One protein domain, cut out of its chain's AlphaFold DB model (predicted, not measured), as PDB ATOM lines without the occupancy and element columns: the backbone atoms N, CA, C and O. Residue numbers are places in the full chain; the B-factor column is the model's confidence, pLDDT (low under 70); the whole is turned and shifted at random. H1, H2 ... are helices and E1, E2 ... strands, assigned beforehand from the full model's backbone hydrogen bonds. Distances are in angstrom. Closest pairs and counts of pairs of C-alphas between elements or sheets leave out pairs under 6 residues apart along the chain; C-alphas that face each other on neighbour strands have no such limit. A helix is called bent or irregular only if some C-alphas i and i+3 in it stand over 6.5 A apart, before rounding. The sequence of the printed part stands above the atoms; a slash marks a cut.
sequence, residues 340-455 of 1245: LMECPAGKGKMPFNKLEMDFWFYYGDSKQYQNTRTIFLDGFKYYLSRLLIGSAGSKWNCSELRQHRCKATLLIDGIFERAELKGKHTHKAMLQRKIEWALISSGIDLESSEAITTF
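Overview. This is residues 340 to 455 of the 1245 residues of the protein "ZAD domain-containing protein" of Culex quinquefasciatus (UniProt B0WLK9). A single sheet of seven strands curls like part of a barrel and folds back on itself, E1 to E4 facing E6 and E7 with E5 as the hinge, and its edge strands E1 and E7 come close at one place. Two short helices follow the sheet: H1 only grazes it, and H2 lies beside edge strand E1. The printed part has 116 residues, with named elements in the order E1 E2 E3 E4 E5 E6 E7 H1 H2; across the sheet the strands lie in this same chain order, antiparallel throughout. The class is mixed, helices and strands, and the whole is compact and rounded, with a radius of gyration of the C-alphas of 13.4 A and spans of 32 by 32 by 31 A.

Along the chain. E1, residues 346 to 352, begins with C-alpha 346 at (143.071, 123.177, 176.438) and is 17.7 A long. E2, residues 355 to 363, is the longest strand, 25.2 A. E3 is residues 373 to 377, and E4, residues 380 to 387, is 19.9 A long. E5 is residues 394 to 398, with C-alpha 394 at (137.469, 135.798, 164.502). E6 is residues 409 to 413, and E7 is residues 418 to 422. H1, residues 432 to 441, is 14.2 A long. H2, residues 451 to 455, is 6.2 A long and ends with C-alpha 455 at (132.267, 125.535, 176.839).

Arrangement. The seven strands make a meander, each strand the antiparallel neighbour of the one before, and each such pair is a hairpin. In E1 and E2, N 348 and O 359 are 2.9 A apart; in E2 and E3, N 362 and O 374 are 2.9 A apart. In E3 and E4, N 375 and O 382 are 2.9 A apart; in E4 and E5, N 383 and O 397 are 2.9 A apart. In E5 and E6, N 396 and O 410 are 2.8 A apart; in E6 and E7, N 411 and O 420 are 2.8 A apart, within hydrogen-bond range like the others. The sheet is strongly twisted and folded, bent back into two leaves that face each other. Its edge strands E1 and E7 have their closest C-alphas, those of Phe 352 and Ala 419, 4.6 A apart. E1 and E5 are apart, and so are E3 and E7. H1 only grazes the sheet, with residues 435 to 439; the closest C-alphas of H1 and E3, Ile 435 and Phe 376, are 7.6 A apart. H2 is on the sheet, over none of its strands, at a height over the sheet of 5.4 A; its closest C-alpha to E1 is that of Ile 452, 5.0 A from that of Gly 348. H1 and H2 are apart. Every O i to N i+4 pair of H2 is within hydrogen-bond range, and 5 of 6 in H1.

Size, cuts and confidence. The C-alphas farthest apart, those of Gly 390 and Arg 433, are 38.6 A apart. The printed part has no cut and no long link. Mean pLDDT of the printed part is 74.3, and 34 residues are under 70, among them residues 364 to 372 and 441 to 451.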
ATOM      1  N   LEU A 340     134.801 134.101 173.253       73.50
ATOM      2  CA  LEU A 340     136.074 133.501 172.817       73.50
ATOM      3  C   LEU A 340     137.285 133.857 173.717       73.50
ATOM      4  O   LEU A 340     138.286 133.148 173.735       73.50
ATOM      5  N   MET A 341     137.208 134.957 174.466       72.75
ATOM      6  CA  MET A 341     138.181 135.363 175.484       72.75
ATOM      7  C   MET A 341     137.896 134.735 176.857       72.75
ATOM      8  O   MET A 341     138.838 134.598 177.635       72.75
ATOM      9  N   GLU A 342     136.640 134.368 177.139       69.69
ATOM     10  CA  GLU A 342     136.197 133.643 178.345       69.69
ATOM     11  C   GLU A 342     136.421 132.118 178.218       69.69
ATOM     12  O   GLU A 342     136.489 131.418 179.225       69.69
ATOM     13  N   CYS A 343     136.565 131.614 176.987       71.25
ATOM     14  CA  CYS A 343     136.826 130.209 176.673       71.25
ATOM     15  C   CYS A 343     138.125 129.697 177.336       71.25
ATOM     16  O   CYS A 343     139.140 130.401 177.261       71.25
ATOM     17  N   PRO A 344     138.124 128.500 177.965       74.81
ATOM     18  CA  PRO A 344     139.292 127.943 178.648       74.81
ATOM     19  C   PRO A 344     140.408 127.524 177.682       74.81
ATOM     20  O   PRO A 344     140.162 127.187 176.527       74.81
ATOM     21  N   ALA A 345     141.643 127.496 178.187       79.38
ATOM     22  CA  ALA A 345     142.771 126.874 177.504       79.38
ATOM     23  C   ALA A 345     142.678 125.337 177.581       79.38
ATOM     24  O   ALA A 345     142.222 124.802 178.591       79.38
ATOM     25  N   GLY A 346     143.116 124.640 176.531       78.81
ATOM     26  CA  GLY A 346     143.071 123.177 176.438       78.81
ATOM     27  C   GLY A 346     142.837 122.674 175.013       78.81
ATOM     28  O   GLY A 346     143.028 123.410 174.038       78.81
ATOM     29  N   LYS A 347     142.421 121.409 174.903       83.25
ATOM     30  CA  LYS A 347     142.037 120.757 173.645       83.25
ATOM     31  C   LYS A 347     140.565 121.024 173.287       83.25
ATOM     32  O   LYS A 347     139.707 121.184 174.159       83.25
ATOM     33  N   GLY A 348     140.260 121.054 171.992       84.12
ATOM     34  CA  GLY A 348     138.898 121.128 171.460       84.12
ATOM     35  C   GLY A 348     138.806 120.627 170.022       84.12
ATOM     36  O   GLY A 348     139.829 120.400 169.374       84.12
ATOM     37  N   LYS A 349     137.577 120.488 169.513       83.50
ATOM     38  CA  LYS A 349     137.290 120.080 168.128       83.50
ATOM     39  C   LYS A 349     136.495 121.127 167.372       83.50
ATOM     40  O   LYS A 349     135.550 121.702 167.918       83.50
ATOM     41  N   MET A 350     136.839 121.366 166.108       84.88
ATOM     42  CA  MET A 350     136.031 122.204 165.216       84.88
ATOM     43  C   MET A 350     136.068 121.733 163.755       84.88
ATOM     44  O   MET A 350     137.103 121.239 163.302       84.88
ATOM     45  N   PRO A 351     134.986 121.942 162.982       81.81
ATOM     46  CA  PRO A 351     134.988 121.749 161.535       81.81
ATOM     47  C   PRO A 351     135.961 122.709 160.832       81.81
ATOM     48  O   PRO A 351     135.679 123.900 160.696       81.81
ATOM     49  N   PHE A 352     137.084 122.197 160.337       83.31
ATOM     50  CA  PHE A 352     138.050 122.899 159.495       83.31
ATOM     51  C   PHE A 352     137.986 122.347 158.069       83.31
ATOM     52  O   PHE A 352     138.111 121.147 157.851       83.31
ATOM     53  N   ASN A 353     137.749 123.210 157.076       73.62
ATOM     54  CA  ASN A 353     137.643 122.810 155.661       73.62
ATOM     55  C   ASN A 353     136.669 121.626 155.395       73.62
ATOM     56  O   ASN A 353     136.874 120.851 154.464       73.62
ATOM     57  N   LYS A 354     135.580 121.531 156.182       70.69
ATOM     58  CA  LYS A 354     134.554 120.455 156.217       70.69
ATOM     59  C   LYS A 354     134.932 119.141 156.931       70.69
ATOM     60  O   LYS A 354     134.086 118.254 156.979       70.69
ATOM     61  N   LEU A 355     136.120 119.015 157.520       75.19
ATOM     62  CA  LEU A 355     136.496 117.884 158.380       75.19
ATOM     63  C   LEU A 355     136.540 118.337 159.844       75.19
ATOM     64  O   LEU A 355     136.986 119.446 160.121       75.19
ATOM     65  N   GLU A 356     136.091 117.516 160.792       81.56
ATOM     66  CA  GLU A 356     136.298 117.830 162.211       81.56
ATOM     67  C   GLU A 356     137.764 117.581 162.581       81.56
ATOM     68  O   GLU A 356     138.294 116.497 162.344       81.56
ATOM     69  N   MET A 357     138.430 118.599 163.131       81.06
ATOM     70  CA  MET A 357     139.828 118.517 163.545       81.06
ATOM     71  C   MET A 357     140.012 118.909 165.005       81.06
ATOM     72  O   MET A 357     139.440 119.897 165.482       81.06
ATOM     73  N   ASP A 358     140.883 118.154 165.672       85.62
ATOM     74  CA  ASP A 358     141.475 118.521 166.951       85.62
ATOM     75  C   ASP A 358     142.315 119.801 166.807       85.62
ATOM     76  O   ASP A 358     143.084 119.974 165.855       85.62
ATOM     77  N   PHE A 359     142.203 120.685 167.793       88.56
ATOM     78  CA  PHE A 359     143.067 121.844 167.962       88.56
ATOM     79  C   PHE A 359     143.364 122.084 169.443       88.56
ATOM     80  O   PHE A 359     142.607 121.678 170.327       88.56
ATOM     81  N   TRP A 360     144.454 122.800 169.709       86.38
ATOM     82  CA  TRP A 360     144.809 123.258 171.052       86.38
ATOM     83  C   TRP A 360     144.792 124.779 171.087       86.38
ATOM     84  O   TRP A 360     145.427 125.429 170.253       86.38
ATOM     85  N   PHE A 361     144.083 125.353 172.053       85.94
ATOM     86  CA  PHE A 361     143.969 126.797 172.247       85.94
ATOM     87  C   PHE A 361     144.535 127.187 173.611       85.94
ATOM     88  O   PHE A 361     144.268 126.539 174.621       85.94
ATOM     89  N   TYR A 362     145.355 128.237 173.632       78.50
ATOM     90  CA  TYR A 362     146.132 128.625 174.807       78.50
ATOM     91  C   TYR A 362     146.454 130.120 174.849       78.50
ATOM     92  O   TYR A 362     146.125 130.896 173.942       78.50
ATOM     93  N   TYR A 363     147.058 130.542 175.957       79.00
ATOM     94  CA  TYR A 363     147.368 131.936 176.256       79.00
ATOM     95  C   TYR A 363     148.863 132.200 176.030       79.00
ATOM     96  O   TYR A 363     149.695 131.338 176.277       79.00
ATOM     97  N   GLY A 364     149.202 133.372 175.489       59.44
ATOM     98  CA  GLY A 364     150.560 133.647 175.014       59.44
ATOM     99  C   GLY A 364     151.605 133.782 176.125       59.44
ATOM    100  O   GLY A 364     151.484 134.652 176.985       59.44
ATOM    101  N   ASP A 365     152.664 132.982 176.006       44.84
ATOM    102  CA  ASP A 365     153.805 132.792 176.920       44.84
ATOM    103  C   ASP A 365     154.769 134.011 176.997       44.84
ATOM    104  O   ASP A 365     155.987 133.905 176.864       44.84
ATOM    105  N   SER A 366     154.230 135.234 177.094       40.16
ATOM    106  CA  SER A 366     155.028 136.465 177.190       40.16
ATOM    107  C   SER A 366     154.349 137.527 178.059       40.16
ATOM    108  O   SER A 366     153.271 138.024 177.714       40.16
ATOM    109  N   LYS A 367     155.033 137.946 179.134       36.75
ATOM    110  CA  LYS A 367     154.554 138.934 180.125       36.75
ATOM    111  C   LYS A 367     154.058 140.253 179.503       36.75
ATOM    112  O   LYS A 367     153.133 140.885 179.996       36.75
ATOM    113  N   GLN A 368     154.579 140.615 178.329       37.59
ATOM    114  CA  GLN A 368     154.218 141.839 177.610       37.59
ATOM    115  C   GLN A 368     152.832 141.863 176.939       37.59
ATOM    116  O   GLN A 368     152.440 142.932 176.460       37.59
ATOM    117  N   TYR A 369     152.085 140.754 176.820       46.25
ATOM    118  CA  TYR A 369     150.862 140.730 175.993       46.25
ATOM    119  C   TYR A 369     149.744 139.779 176.478       46.25
ATOM    120  O   TYR A 369     149.286 138.940 175.709       46.25
ATOM    121  N   GLN A 370     149.172 139.977 177.676       42.25
ATOM    122  CA  GLN A 370     148.088 139.114 178.212       42.25
ATOM    123  C   GLN A 370     146.829 138.954 177.310       42.25
ATOM    124  O   GLN A 370     145.997 138.078 177.540       42.25
ATOM    125  N   ASN A 371     146.670 139.774 176.261       49.62
ATOM    126  CA  ASN A 371     145.579 139.690 175.278       49.62
ATOM    127  C   ASN A 371     145.980 138.947 173.975       49.62
ATOM    128  O   ASN A 371     145.406 139.208 172.909       49.62
ATOM    129  N   THR A 372     146.973 138.051 174.002       63.88
ATOM    130  CA  THR A 372     147.246 137.095 172.909       63.88
ATOM    131  C   THR A 372     146.701 135.710 173.239       63.88
ATOM    132  O   THR A 372     147.230 135.019 174.106       63.88
ATOM    133  N   ARG A 373     145.657 135.299 172.511       78.38
ATOM    134  CA  ARG A 373     145.261 133.893 172.367       78.38
ATOM    135  C   ARG A 373     146.023 133.268 171.194       78.38
ATOM    136  O   ARG A 373     146.295 133.958 170.202       78.38
ATOM    137  N   THR A 374     146.328 131.981 171.296       85.44
ATOM    138  CA  THR A 374     147.072 131.196 170.304       85.44
ATOM    139  C   THR A 374     146.343 129.883 170.028       85.44
ATOM    140  O   THR A 374     145.731 129.328 170.934       85.44
ATOM    141  N   ILE A 375     146.394 129.408 168.782       87.94
ATOM    142  CA  ILE A 375     145.879 128.103 168.352       87.94
ATOM    143  C   ILE A 375     147.009 127.317 167.687       87.94
ATOM    144  O   ILE A 375     147.731 127.871 166.853       87.94
ATOM    145  N   PHE A 376     147.118 126.032 168.017       86.88
ATOM    146  CA  PHE A 376     147.712 125.017 167.150       86.88
ATOM    147  C   PHE A 376     146.593 124.257 166.431       86.88
ATOM    148  O   PHE A 376     145.722 123.690 167.089       86.88
ATOM    149  N   LEU A 377     146.627 124.251 165.098       86.38
ATOM    150  CA  LEU A 377     145.715 123.510 164.219       86.38
ATOM    151  C   LEU A 377     146.522 123.035 163.006       86.38
ATOM    152  O   LEU A 377     147.290 123.826 162.457       86.38
ATOM    153  N   ASP A 378     146.349 121.777 162.589       84.56
ATOM    154  CA  ASP A 378     147.025 121.199 161.410       84.56
ATOM    155  C   ASP A 378     148.567 121.359 161.447       84.56
ATOM    156  O   ASP A 378     149.226 121.685 160.464       84.56
ATOM    157  N   GLY A 379     149.162 121.246 162.642       81.88
ATOM    158  CA  GLY A 379     150.599 121.463 162.863       81.88
ATOM    159  C   GLY A 379     151.084 122.918 162.712       81.88
ATOM    160  O   GLY A 379     152.283 123.182 162.824       81.88
ATOM    161  N   PHE A 380     150.190 123.885 162.487       86.88
ATOM    162  CA  PHE A 380     150.518 125.303 162.327       86.88
ATOM    163  C   PHE A 380     150.094 126.143 163.542       86.88
ATOM    164  O   PHE A 380     149.019 125.964 164.115       86.88
ATOM    165  N   LYS A 381     150.947 127.106 163.922       87.88
ATOM    166  CA  LYS A 381     150.713 128.053 165.024       87.88
ATOM    167  C   LYS A 381     150.096 129.352 164.501       87.88
ATOM    168  O   LYS A 381     150.670 130.031 163.643       87.88
ATOM    169  N   TYR A 382     148.946 129.732 165.051       87.25
ATOM    170  CA  TYR A 382     148.218 130.956 164.713       87.25
ATOM    171  C   TYR A 382     147.979 131.812 165.958       87.25
ATOM    172  O   TYR A 382     147.706 131.293 167.038       87.25
ATOM    173  N   TYR A 383     148.026 133.137 165.818       86.25
ATOM    174  CA  TYR A 383     147.727 134.081 166.896       86.25
ATOM    175  C   TYR A 383     146.494 134.929 166.566       86.25
ATOM    176  O   TYR A 383     146.305 135.366 165.424       86.25
ATOM    177  N   LEU A 384     145.664 135.202 167.576       85.00
ATOM    178  CA  LEU A 384     144.440 135.981 167.401       85.00
ATOM    179  C   LEU A 384     144.783 137.408 166.961       85.00
ATOM    180  O   LEU A 384     145.427 138.163 167.702       85.00
ATOM    181  N   SER A 385     144.341 137.796 165.764       79.75
ATOM    182  CA  SER A 385     144.656 139.092 165.155       79.75
ATOM    183  C   SER A 385     143.507 140.100 165.256       79.75
ATOM    184  O   SER A 385     143.775 141.270 165.524       79.75
ATOM    185  N   ARG A 386     142.253 139.657 165.065       78.88
ATOM    186  CA  ARG A 386     141.039 140.490 165.037       78.88
ATOM    187  C   ARG A 386     139.792 139.659 165.385       78.88
ATOM    188  O   ARG A 386     139.783 138.453 165.166       78.88
ATOM    189  N   LEU A 387     138.738 140.315 165.863       77.62
ATOM    190  CA  LEU A 387     137.383 139.790 166.061       77.62
ATOM    191  C   LEU A 387     136.416 140.555 165.139       77.62
ATOM    192  O   LEU A 387     136.491 141.785 165.053       77.62
ATOM    193  N   LEU A 388     135.547 139.848 164.415       72.62
ATOM    194  CA  LEU A 388     134.751 140.383 163.302       72.62
ATOM    195  C   LEU A 388     133.480 141.085 163.802       72.62
ATOM    196  O   LEU A 388     132.699 140.520 164.559       72.62
ATOM    197  N   ILE A 389     133.298 142.354 163.431       57.47
ATOM    198  CA  ILE A 389     132.180 143.186 163.907       57.47
ATOM    199  C   ILE A 389     130.856 142.604 163.388       57.47
ATOM    200  O   ILE A 389     130.766 142.253 162.216       57.47
ATOM    201  N   GLY A 390     129.843 142.514 164.253       52.28
ATOM    202  CA  GLY A 390     128.515 141.995 163.899       52.28
ATOM    203  C   GLY A 390     128.373 140.469 163.939       52.28
ATOM    204  O   GLY A 390     127.262 139.978 163.783       52.28
ATOM    205  N   SER A 391     129.444 139.709 164.197       54.78
ATOM    206  CA  SER A 391     129.367 138.255 164.379       54.78
ATOM    207  C   SER A 391     130.241 137.756 165.536       54.78
ATOM    208  O   SER A 391     131.067 138.482 166.100       54.78
ATOM    209  N   ALA A 392     130.068 136.479 165.884       62.81
ATOM    210  CA  ALA A 392     130.964 135.751 166.783       62.81
ATOM    211  C   ALA A 392     132.326 135.405 166.134       62.81
ATOM    212  O   ALA A 392     133.193 134.838 166.794       62.81
ATOM    213  N   GLY A 393     132.526 135.742 164.853       75.62
ATOM    214  CA  GLY A 393     133.696 135.339 164.078       75.62
ATOM    215  C   GLY A 393     135.001 136.038 164.468       75.62
ATOM    216  O   GLY A 393     135.040 137.138 165.028       75.62
ATOM    217  N   SER A 394     136.115 135.401 164.125       84.69
ATOM    218  CA  SER A 394     137.469 135.798 164.502       84.69
ATOM    219  C   SER A 394     138.481 135.528 163.384       84.69
ATOM    220  O   SER A 394     138.297 134.656 162.536       84.69
ATOM    221  N   LYS A 395     139.564 136.312 163.360       86.50
ATOM    222  CA  LYS A 395     140.647 136.221 162.376       86.50
ATOM    223  C   LYS A 395     141.983 136.020 163.076       86.50
ATOM    224  O   LYS A 395     142.432 136.870 163.855       86.50
ATOM    225  N   TRP A 396     142.677 134.967 162.687       89.38
ATOM    226  CA  TRP A 396     143.945 134.520 163.235       89.38
ATOM    227  C   TRP A 396     145.003 134.537 162.133       89.38
ATOM    228  O   TRP A 396     144.754 134.098 161.014       89.38
ATOM    229  N   ASN A 397     146.185 135.063 162.430       86.25
ATOM    230  CA  ASN A 397     147.298 135.074 161.482       86.25
ATOM    231  C   ASN A 397     148.300 133.992 161.891       86.25
ATOM    232  O   ASN A 397     148.511 133.793 163.087       86.25
ATOM    233  N   CYS A 398     148.964 133.338 160.936       86.00
ATOM    234  CA  CYS A 398     150.092 132.466 161.264       86.00
ATOM    235  C   CYS A 398     151.207 133.250 161.993       86.00
ATOM    236  O   CYS A 398     151.497 134.396 161.633       86.00
ATOM    237  N   SER A 399     151.847 132.646 163.005       81.12
ATOM    238  CA  SER A 399     152.981 133.247 163.736       81.12
ATOM    239  C   SER A 399     154.104 133.696 162.798       81.12
ATOM    240  O   SER A 399     154.670 134.781 162.962       81.12
ATOM    241  N   GLU A 400     154.327 132.937 161.724       78.25
ATOM    242  CA  GLU A 400     155.406 133.169 160.766       78.25
ATOM    243  C   GLU A 400     155.124 134.266 159.729       78.25
ATOM    244  O   GLU A 400     155.900 134.464 158.790       78.25
ATOM    245  N   LEU A 401     154.071 135.068 159.934       68.31
ATOM    246  CA  LEU A 401     153.817 136.305 159.189       68.31
ATOM    247  C   LEU A 401     155.009 137.278 159.226       68.31
ATOM    248  O   LEU A 401     155.222 138.027 158.271       68.31
ATOM    249  N   ARG A 402     155.790 137.290 160.316       59.88
ATOM    250  CA  ARG A 402     156.971 138.164 160.449       59.88
ATOM    251  C   ARG A 402     158.268 137.531 159.952       59.88
ATOM    252  O   ARG A 402     159.050 138.246 159.334       59.88
ATOM    253  N   GLN A 403     158.482 136.238 160.205       60.06
ATOM    254  CA  GLN A 403     159.725 135.542 159.855       60.06
ATOM    255  C   GLN A 403     159.672 135.063 158.397       60.06
ATOM    256  O   GLN A 403     160.302 135.655 157.522       60.06
ATOM    257  N   HIS A 404     158.819 134.082 158.090       64.75
ATOM    258  CA  HIS A 404     158.662 133.497 156.748       64.75
ATOM    259  C   HIS A 404     157.719 134.288 155.816       64.75
ATOM    260  O   HIS A 404     157.308 133.785 154.769       64.75
ATOM    261  N   ARG A 405     157.355 135.527 156.191       73.19
ATOM    262  CA  ARG A 405     156.382 136.400 155.495       73.19
ATOM    263  C   ARG A 405     155.024 135.721 155.228       73.19
ATOM    264  O   ARG A 405     154.322 136.090 154.285       73.19
ATOM    265  N   CYS A 406     154.660 134.732 156.045       75.69
ATOM    266  CA  CYS A 406     153.524 133.848 155.799       75.69
ATOM    267  C   CYS A 406     152.186 134.598 155.863       75.69
ATOM    268  O   CYS A 406     151.785 135.089 156.915       75.69
ATOM    269  N   LYS A 407     151.476 134.683 154.729       81.38
ATOM    270  CA  LYS A 407     150.177 135.376 154.633       81.38
ATOM    271  C   LYS A 407     148.981 134.519 155.083       81.38
ATOM    272  O   LYS A 407     147.865 135.039 155.128       81.38
ATOM    273  N   ALA A 408     149.204 133.243 155.409       84.94
ATOM    274  CA  ALA A 408     148.161 132.312 155.829       84.94
ATOM    275  C   ALA A 408     147.361 132.867 157.021       84.94
ATOM    276  O   ALA A 408     147.914 133.271 158.052       84.94
ATOM    277  N   THR A 409     146.046 132.925 156.834       88.50
ATOM    278  CA  THR A 409     145.080 133.496 157.768       88.50
ATOM    279  C   THR A 409     143.994 132.466 158.038       88.50
ATOM    280  O   THR A 409     143.241 132.133 157.131       88.50
ATOM    281  N   LEU A 410     143.854 132.025 159.281       89.44
ATOM    282  CA  LEU A 410     142.740 131.191 159.716       89.44
ATOM    283  C   LEU A 410     141.569 132.101 160.124       89.44
ATOM    284  O   LEU A 410     141.710 132.955 161.003       89.44
ATOM    285  N   LEU A 411     140.421 131.961 159.465       87.94
ATOM    286  CA  LEU A 411     139.152 132.515 159.937       87.94
ATOM    287  C   LEU A 411     138.427 131.448 160.752       87.94
ATOM    288  O   LEU A 411     138.467 130.276 160.390       87.94
ATOM    289  N   ILE A 412     137.773 131.855 161.837       86.06
ATOM    290  CA  ILE A 412     136.940 130.973 162.659       86.06
ATOM    291  C   ILE A 412     135.621 131.689 162.928       86.06
ATOM    292  O   ILE A 412     135.625 132.750 163.553       86.06
ATOM    293  N   ASP A 413     134.519 131.118 162.456       77.31
ATOM    294  CA  ASP A 413     133.158 131.556 162.749       77.31
ATOM    295  C   ASP A 413     132.622 130.843 163.998       77.31
ATOM    296  O   ASP A 413     132.958 129.686 164.278       77.31
ATOM    297  N   GLY A 414     131.788 131.560 164.754       69.06
ATOM    298  CA  GLY A 414     131.313 131.106 166.059       69.06
ATOM    299  C   GLY A 414     132.435 130.960 167.091       69.06
ATOM    300  O   GLY A 414     133.591 131.324 166.860       69.06
ATOM    301  N   ILE A 415     132.107 130.373 168.242       77.25
ATOM    302  CA  ILE A 415     133.119 129.930 169.210       77.25
ATOM    303  C   ILE A 415     133.602 128.549 168.763       77.25
ATOM    304  O   ILE A 415     133.141 127.525 169.263       77.25
ATOM    305  N   PHE A 416     134.501 128.530 167.776       82.38
ATOM    306  CA  PHE A 416     135.010 127.294 167.167       82.38
ATOM    307  C   PHE A 416     133.895 126.428 166.551       82.38
ATOM    308  O   PHE A 416     133.878 125.210 166.709       82.38
ATOM    309  N   GLU A 417     132.933 127.053 165.866       76.50
ATOM    310  CA  GLU A 417     131.828 126.350 165.189       76.50
ATOM    311  C   GLU A 417     132.188 125.990 163.740       76.50
ATOM    312  O   GLU A 417     131.734 124.972 163.222       76.50
ATOM    313  N   ARG A 418     133.039 126.793 163.088       80.12
ATOM    314  CA  ARG A 418     133.605 126.522 161.756       80.12
ATOM    315  C   ARG A 418     134.925 127.263 161.572       80.12
ATOM    316  O   ARG A 418     135.033 128.412 161.980       80.12
ATOM    317  N   ALA A 419     135.889 126.660 160.881       86.69
ATOM    318  CA  ALA A 419     137.160 127.277 160.526       86.69
ATOM    319  C   ALA A 419     137.501 127.132 159.026       86.69
ATOM    320  O   ALA A 419     137.227 126.109 158.396       86.69
ATOM    321  N   GLU A 420     138.121 128.170 158.460       86.50
ATOM    322  CA  GLU A 420     138.471 128.299 157.038       86.50
ATOM    323  C   GLU A 420     139.881 128.903 156.897       86.50
ATOM    324  O   GLU A 420     140.165 129.966 157.457       86.50
ATOM    325  N   LEU A 421     140.775 128.266 156.131       88.56
ATOM    326  CA  LEU A 421     142.113 128.810 155.862       88.56
ATOM    327  C   LEU A 421     142.132 129.675 154.593       88.56
ATOM    328  O   LEU A 421     141.889 129.191 153.491       88.56
ATOM    329  N   LYS A 422     142.506 130.953 154.729       85.69
ATOM    330  CA  LYS A 422     142.724 131.877 153.605       85.69
ATOM    331  C   LYS A 422     144.209 132.059 153.315       85.69
ATOM    332  O   LYS A 422     144.976 132.547 154.149       85.69
ATOM    333  N   GLY A 423     144.585 131.702 152.088       81.69
ATOM    334  CA  GLY A 423     145.972 131.588 151.639       81.69
ATOM    335  C   GLY A 423     146.587 130.222 151.968       81.69
ATOM    336  O   GLY A 423     145.978 129.401 152.641       81.69
ATOM    337  N   LYS A 424     147.809 129.986 151.485       82.94
ATOM    338  CA  LYS A 424     148.611 128.787 151.789       82.94
ATOM    339  C   LYS A 424     149.794 129.166 152.684       82.94
ATOM    340  O   LYS A 424     150.263 130.307 152.630       82.94
ATOM    341  N   HIS A 425     150.288 128.225 153.487       84.25
ATOM    342  CA  HIS A 425     151.511 128.428 154.265       84.25
ATOM    343  C   HIS A 425     152.746 128.481 153.356       84.25
ATOM    344  O   HIS A 425     152.859 127.726 152.396       84.25
ATOM    345  N   THR A 426     153.681 129.382 153.671       84.25
ATOM    346  CA  THR A 426     154.969 129.547 152.962       84.25
ATOM    347  C   THR A 426     156.132 128.847 153.679       84.25
ATOM    348  O   THR A 426     157.298 129.176 153.472       84.25
ATOM    349  N   HIS A 427     155.810 127.909 154.567       82.12
ATOM    350  CA  HIS A 427     156.723 127.137 155.407       82.12
ATOM    351  C   HIS A 427     156.067 125.790 155.742       82.12
ATOM    352  O   HIS A 427     154.857 125.630 155.573       82.12
ATOM    353  N   LYS A 428     156.857 124.825 156.223       81.00
ATOM    354  CA  LYS A 428     156.341 123.532 156.695       81.00
ATOM    355  C   LYS A 428     155.597 123.685 158.032       81.00
ATOM    356  O   LYS A 428     155.772 124.691 158.731       81.00
ATOM    357  N   ALA A 429     154.782 122.685 158.367       81.38
ATOM    358  CA  ALA A 429     154.206 122.520 159.699       81.38
ATOM    359  C   ALA A 429     155.312 122.386 160.764       81.38
ATOM    360  O   ALA A 429     156.455 122.034 160.453       81.38
ATOM    361  N   MET A 430     154.981 122.690 162.018       80.75
ATOM    362  CA  MET A 430     155.904 122.524 163.138       80.75
ATOM    363  C   MET A 430     156.093 121.041 163.468       80.75
ATOM    364  O   MET A 430     155.159 120.249 163.378       80.75
ATOM    365  N   LEU A 431     157.308 120.671 163.881       77.19
ATOM    366  CA  LEU A 431     157.587 119.333 164.405       77.19
ATOM    367  C   LEU A 431     156.740 119.082 165.655       77.19
ATOM    368  O   LEU A 431     156.700 119.936 166.541       77.19
ATOM    369  N   GLN A 432     156.149 117.892 165.747       75.50
ATOM    370  CA  GLN A 432     155.274 117.465 166.844       75.50
ATOM    371  C   GLN A 432     155.886 117.750 168.233       75.50
ATOM    372  O   GLN A 432     155.274 118.446 169.039       75.50
ATOM    373  N   ARG A 433     157.165 117.404 168.446       72.81
ATOM    374  CA  ARG A 433     157.923 117.709 169.680       72.81
ATOM    375  C   ARG A 433     157.994 119.204 170.042       72.81
ATOM    376  O   ARG A 433     158.053 119.547 171.219       72.81
ATOM    377  N   LYS A 434     157.966 120.117 169.058       72.62
ATOM    378  CA  LYS A 434     157.922 121.584 169.276       72.62
ATOM    379  C   LYS A 434     156.494 122.116 169.490       72.62
ATOM    380  O   LYS A 434     156.343 123.252 169.937       72.62
ATOM    381  N   ILE A 435     155.462 121.320 169.198       74.06
ATOM    382  CA  ILE A 435     154.071 121.577 169.601       74.06
ATOM    383  C   ILE A 435     153.894 121.117 171.052       74.06
ATOM    384  O   ILE A 435     153.508 121.922 171.893       74.06
ATOM    385  N   GLU A 436     154.285 119.879 171.361       74.75
ATOM    386  CA  GLU A 436     154.243 119.275 172.701       74.75
ATOM    387  C   GLU A 436     154.977 120.130 173.739       74.75
ATOM    388  O   GLU A 436     154.379 120.534 174.733       74.75
ATOM    389  N   TRP A 437     156.231 120.512 173.471       73.75
ATOM    390  CA  TRP A 437     157.000 121.382 174.370       73.75
ATOM    391  C   TRP A 437     156.318 122.738 174.622       73.75
ATOM    392  O   TRP A 437     156.344 123.241 175.741       73.75
ATOM    393  N   ALA A 438     155.655 123.312 173.611       69.06
ATOM    394  CA  ALA A 438     154.943 124.585 173.739       69.06
ATOM    395  C   ALA A 438     153.573 124.461 174.436       69.06
ATOM    396  O   ALA A 438     153.060 125.459 174.939       69.06
ATOM    397  N   LEU A 439     152.970 123.266 174.465       73.31
ATOM    398  CA  LEU A 439     151.791 122.971 175.284       73.31
ATOM    399  C   LEU A 439     152.201 122.780 176.749       73.31
ATOM    400  O   LEU A 439     151.617 123.417 177.625       73.31
ATOM    401  N   ILE A 440     153.274 122.020 176.989       71.56
ATOM    402  CA  ILE A 440     153.858 121.794 178.317       71.56
ATOM    403  C   ILE A 440     154.338 123.117 178.941       71.56
ATOM    404  O   ILE A 440     153.997 123.387 180.091       71.56
ATOM    405  N   SER A 441     155.037 123.993 178.196       64.88
ATOM    406  CA  SER A 441     155.436 125.326 178.705       64.88
ATOM    407  C   SER A 441     154.229 126.201 179.059       64.88
ATOM    408  O   SER A 441     154.271 126.958 180.024       64.88
ATOM    409  N   SER A 442     153.122 126.037 178.327       61.28
ATOM    410  CA  SER A 442     151.854 126.739 178.559       61.28
ATOM    411  C   SER A 442     150.978 126.091 179.645       61.28
ATOM    412  O   SER A 442     149.847 126.538 179.848       61.28
ATOM    413  N   GLY A 443     151.454 125.041 180.326       65.50
ATOM    414  CA  GLY A 443     150.718 124.338 181.382       65.50
ATOM    415  C   GLY A 443     149.539 123.488 180.893       65.50
ATOM    416  O   GLY A 443     148.606 123.258 181.660       65.50
ATOM    417  N   ILE A 444     149.549 123.049 179.630       69.62
ATOM    418  CA  ILE A 444     148.507 122.199 179.039       69.62
ATOM    419  C   ILE A 444     149.021 120.768 178.906       69.62
ATOM    420  O   ILE A 444     149.997 120.508 178.202       69.62
ATOM    421  N   ASP A 445     148.308 119.849 179.548       62.28
ATOM    422  CA  ASP A 445     148.518 118.410 179.420       62.28
ATOM    423  C   ASP A 445     148.108 117.908 178.021       62.28
ATOM    424  O   ASP A 445     147.104 118.349 177.443       62.28
ATOM    425  N   LEU A 446     148.874 116.957 177.489       57.62
ATOM    426  CA  LEU A 446     148.591 116.286 176.221       57.62
ATOM    427  C   LEU A 446     147.337 115.404 176.317       57.62
ATOM    428  O   LEU A 446     146.629 115.267 175.320       57.62
ATOM    429  N   GLU A 447     147.005 114.906 177.515       54.00
ATOM    430  CA  GLU A 447     145.761 114.172 177.795       54.00
ATOM    431  C   GLU A 447     144.591 115.077 178.242       54.00
ATOM    432  O   GLU A 447     143.562 114.590 178.711       54.00
ATOM    433  N   SER A 448     144.698 116.407 178.087       55.91
ATOM    434  CA  SER A 448     143.615 117.328 178.469       55.91
ATOM    435  C   SER A 448     142.290 117.035 177.742       55.91
ATOM    436  O   SER A 448     142.227 116.941 176.514       55.91
ATOM    437  N   SER A 449     141.206 116.923 178.520       57.00
ATOM    438  CA  SER A 449     139.851 116.685 178.011       57.00
ATOM    439  C   SER A 449     139.300 117.882 177.218       57.00
ATOM    440  O   SER A 449     139.836 118.992 177.263       57.00
ATOM    441  N   GLU A 450     138.208 117.668 176.475       63.84
ATOM    442  CA  GLU A 450     137.609 118.658 175.563       63.84
ATOM    443  C   GLU A 450     136.848 119.807 176.270       63.84
ATOM    444  O   GLU A 450     135.682 120.093 175.976       63.84
ATOM    445  N   ALA A 451     137.513 120.524 177.178       63.97
ATOM    446  CA  ALA A 451     136.954 121.655 177.923       63.97
ATOM    447  C   ALA A 451     136.335 122.737 177.010       63.97
ATOM    448  O   ALA A 451     135.353 123.390 177.375       63.97
ATOM    449  N   ILE A 452     136.872 122.904 175.797       70.62
ATOM    450  CA  ILE A 452     136.370 123.855 174.797       70.62
ATOM    451  C   ILE A 452     135.047 123.377 174.173       70.62
ATOM    452  O   ILE A 452     134.154 124.192 173.929       70.62
ATOM    453  N   THR A 453     134.876 122.068 173.959       65.00
ATOM    454  CA  THR A 453     133.638 121.485 173.416       65.00
ATOM    455  C   THR A 453     132.492 121.600 174.427       65.00
ATOM    456  O   THR A 453     131.376 121.963 174.043       65.00
ATOM    457  N   THR A 454     132.767 121.396 175.725       63.91
ATOM    458  CA  THR A 454     131.805 121.693 176.804       63.91
ATOM    459  C   THR A 454     131.485 123.194 176.857       63.91
ATOM    460  O   THR A 454     130.313 123.558 176.777       63.91
ATOM    461  N   PHE A 455     132.491 124.080 176.845       66.56
ATOM    462  CA  PHE A 455     132.267 125.535 176.839       66.56
ATOM    463  C   PHE A 455     131.395 126.014 175.664       66.56
ATOM    464  O   PHE A 455     130.556 126.895 175.856       66.56
TER     465      PHE A 455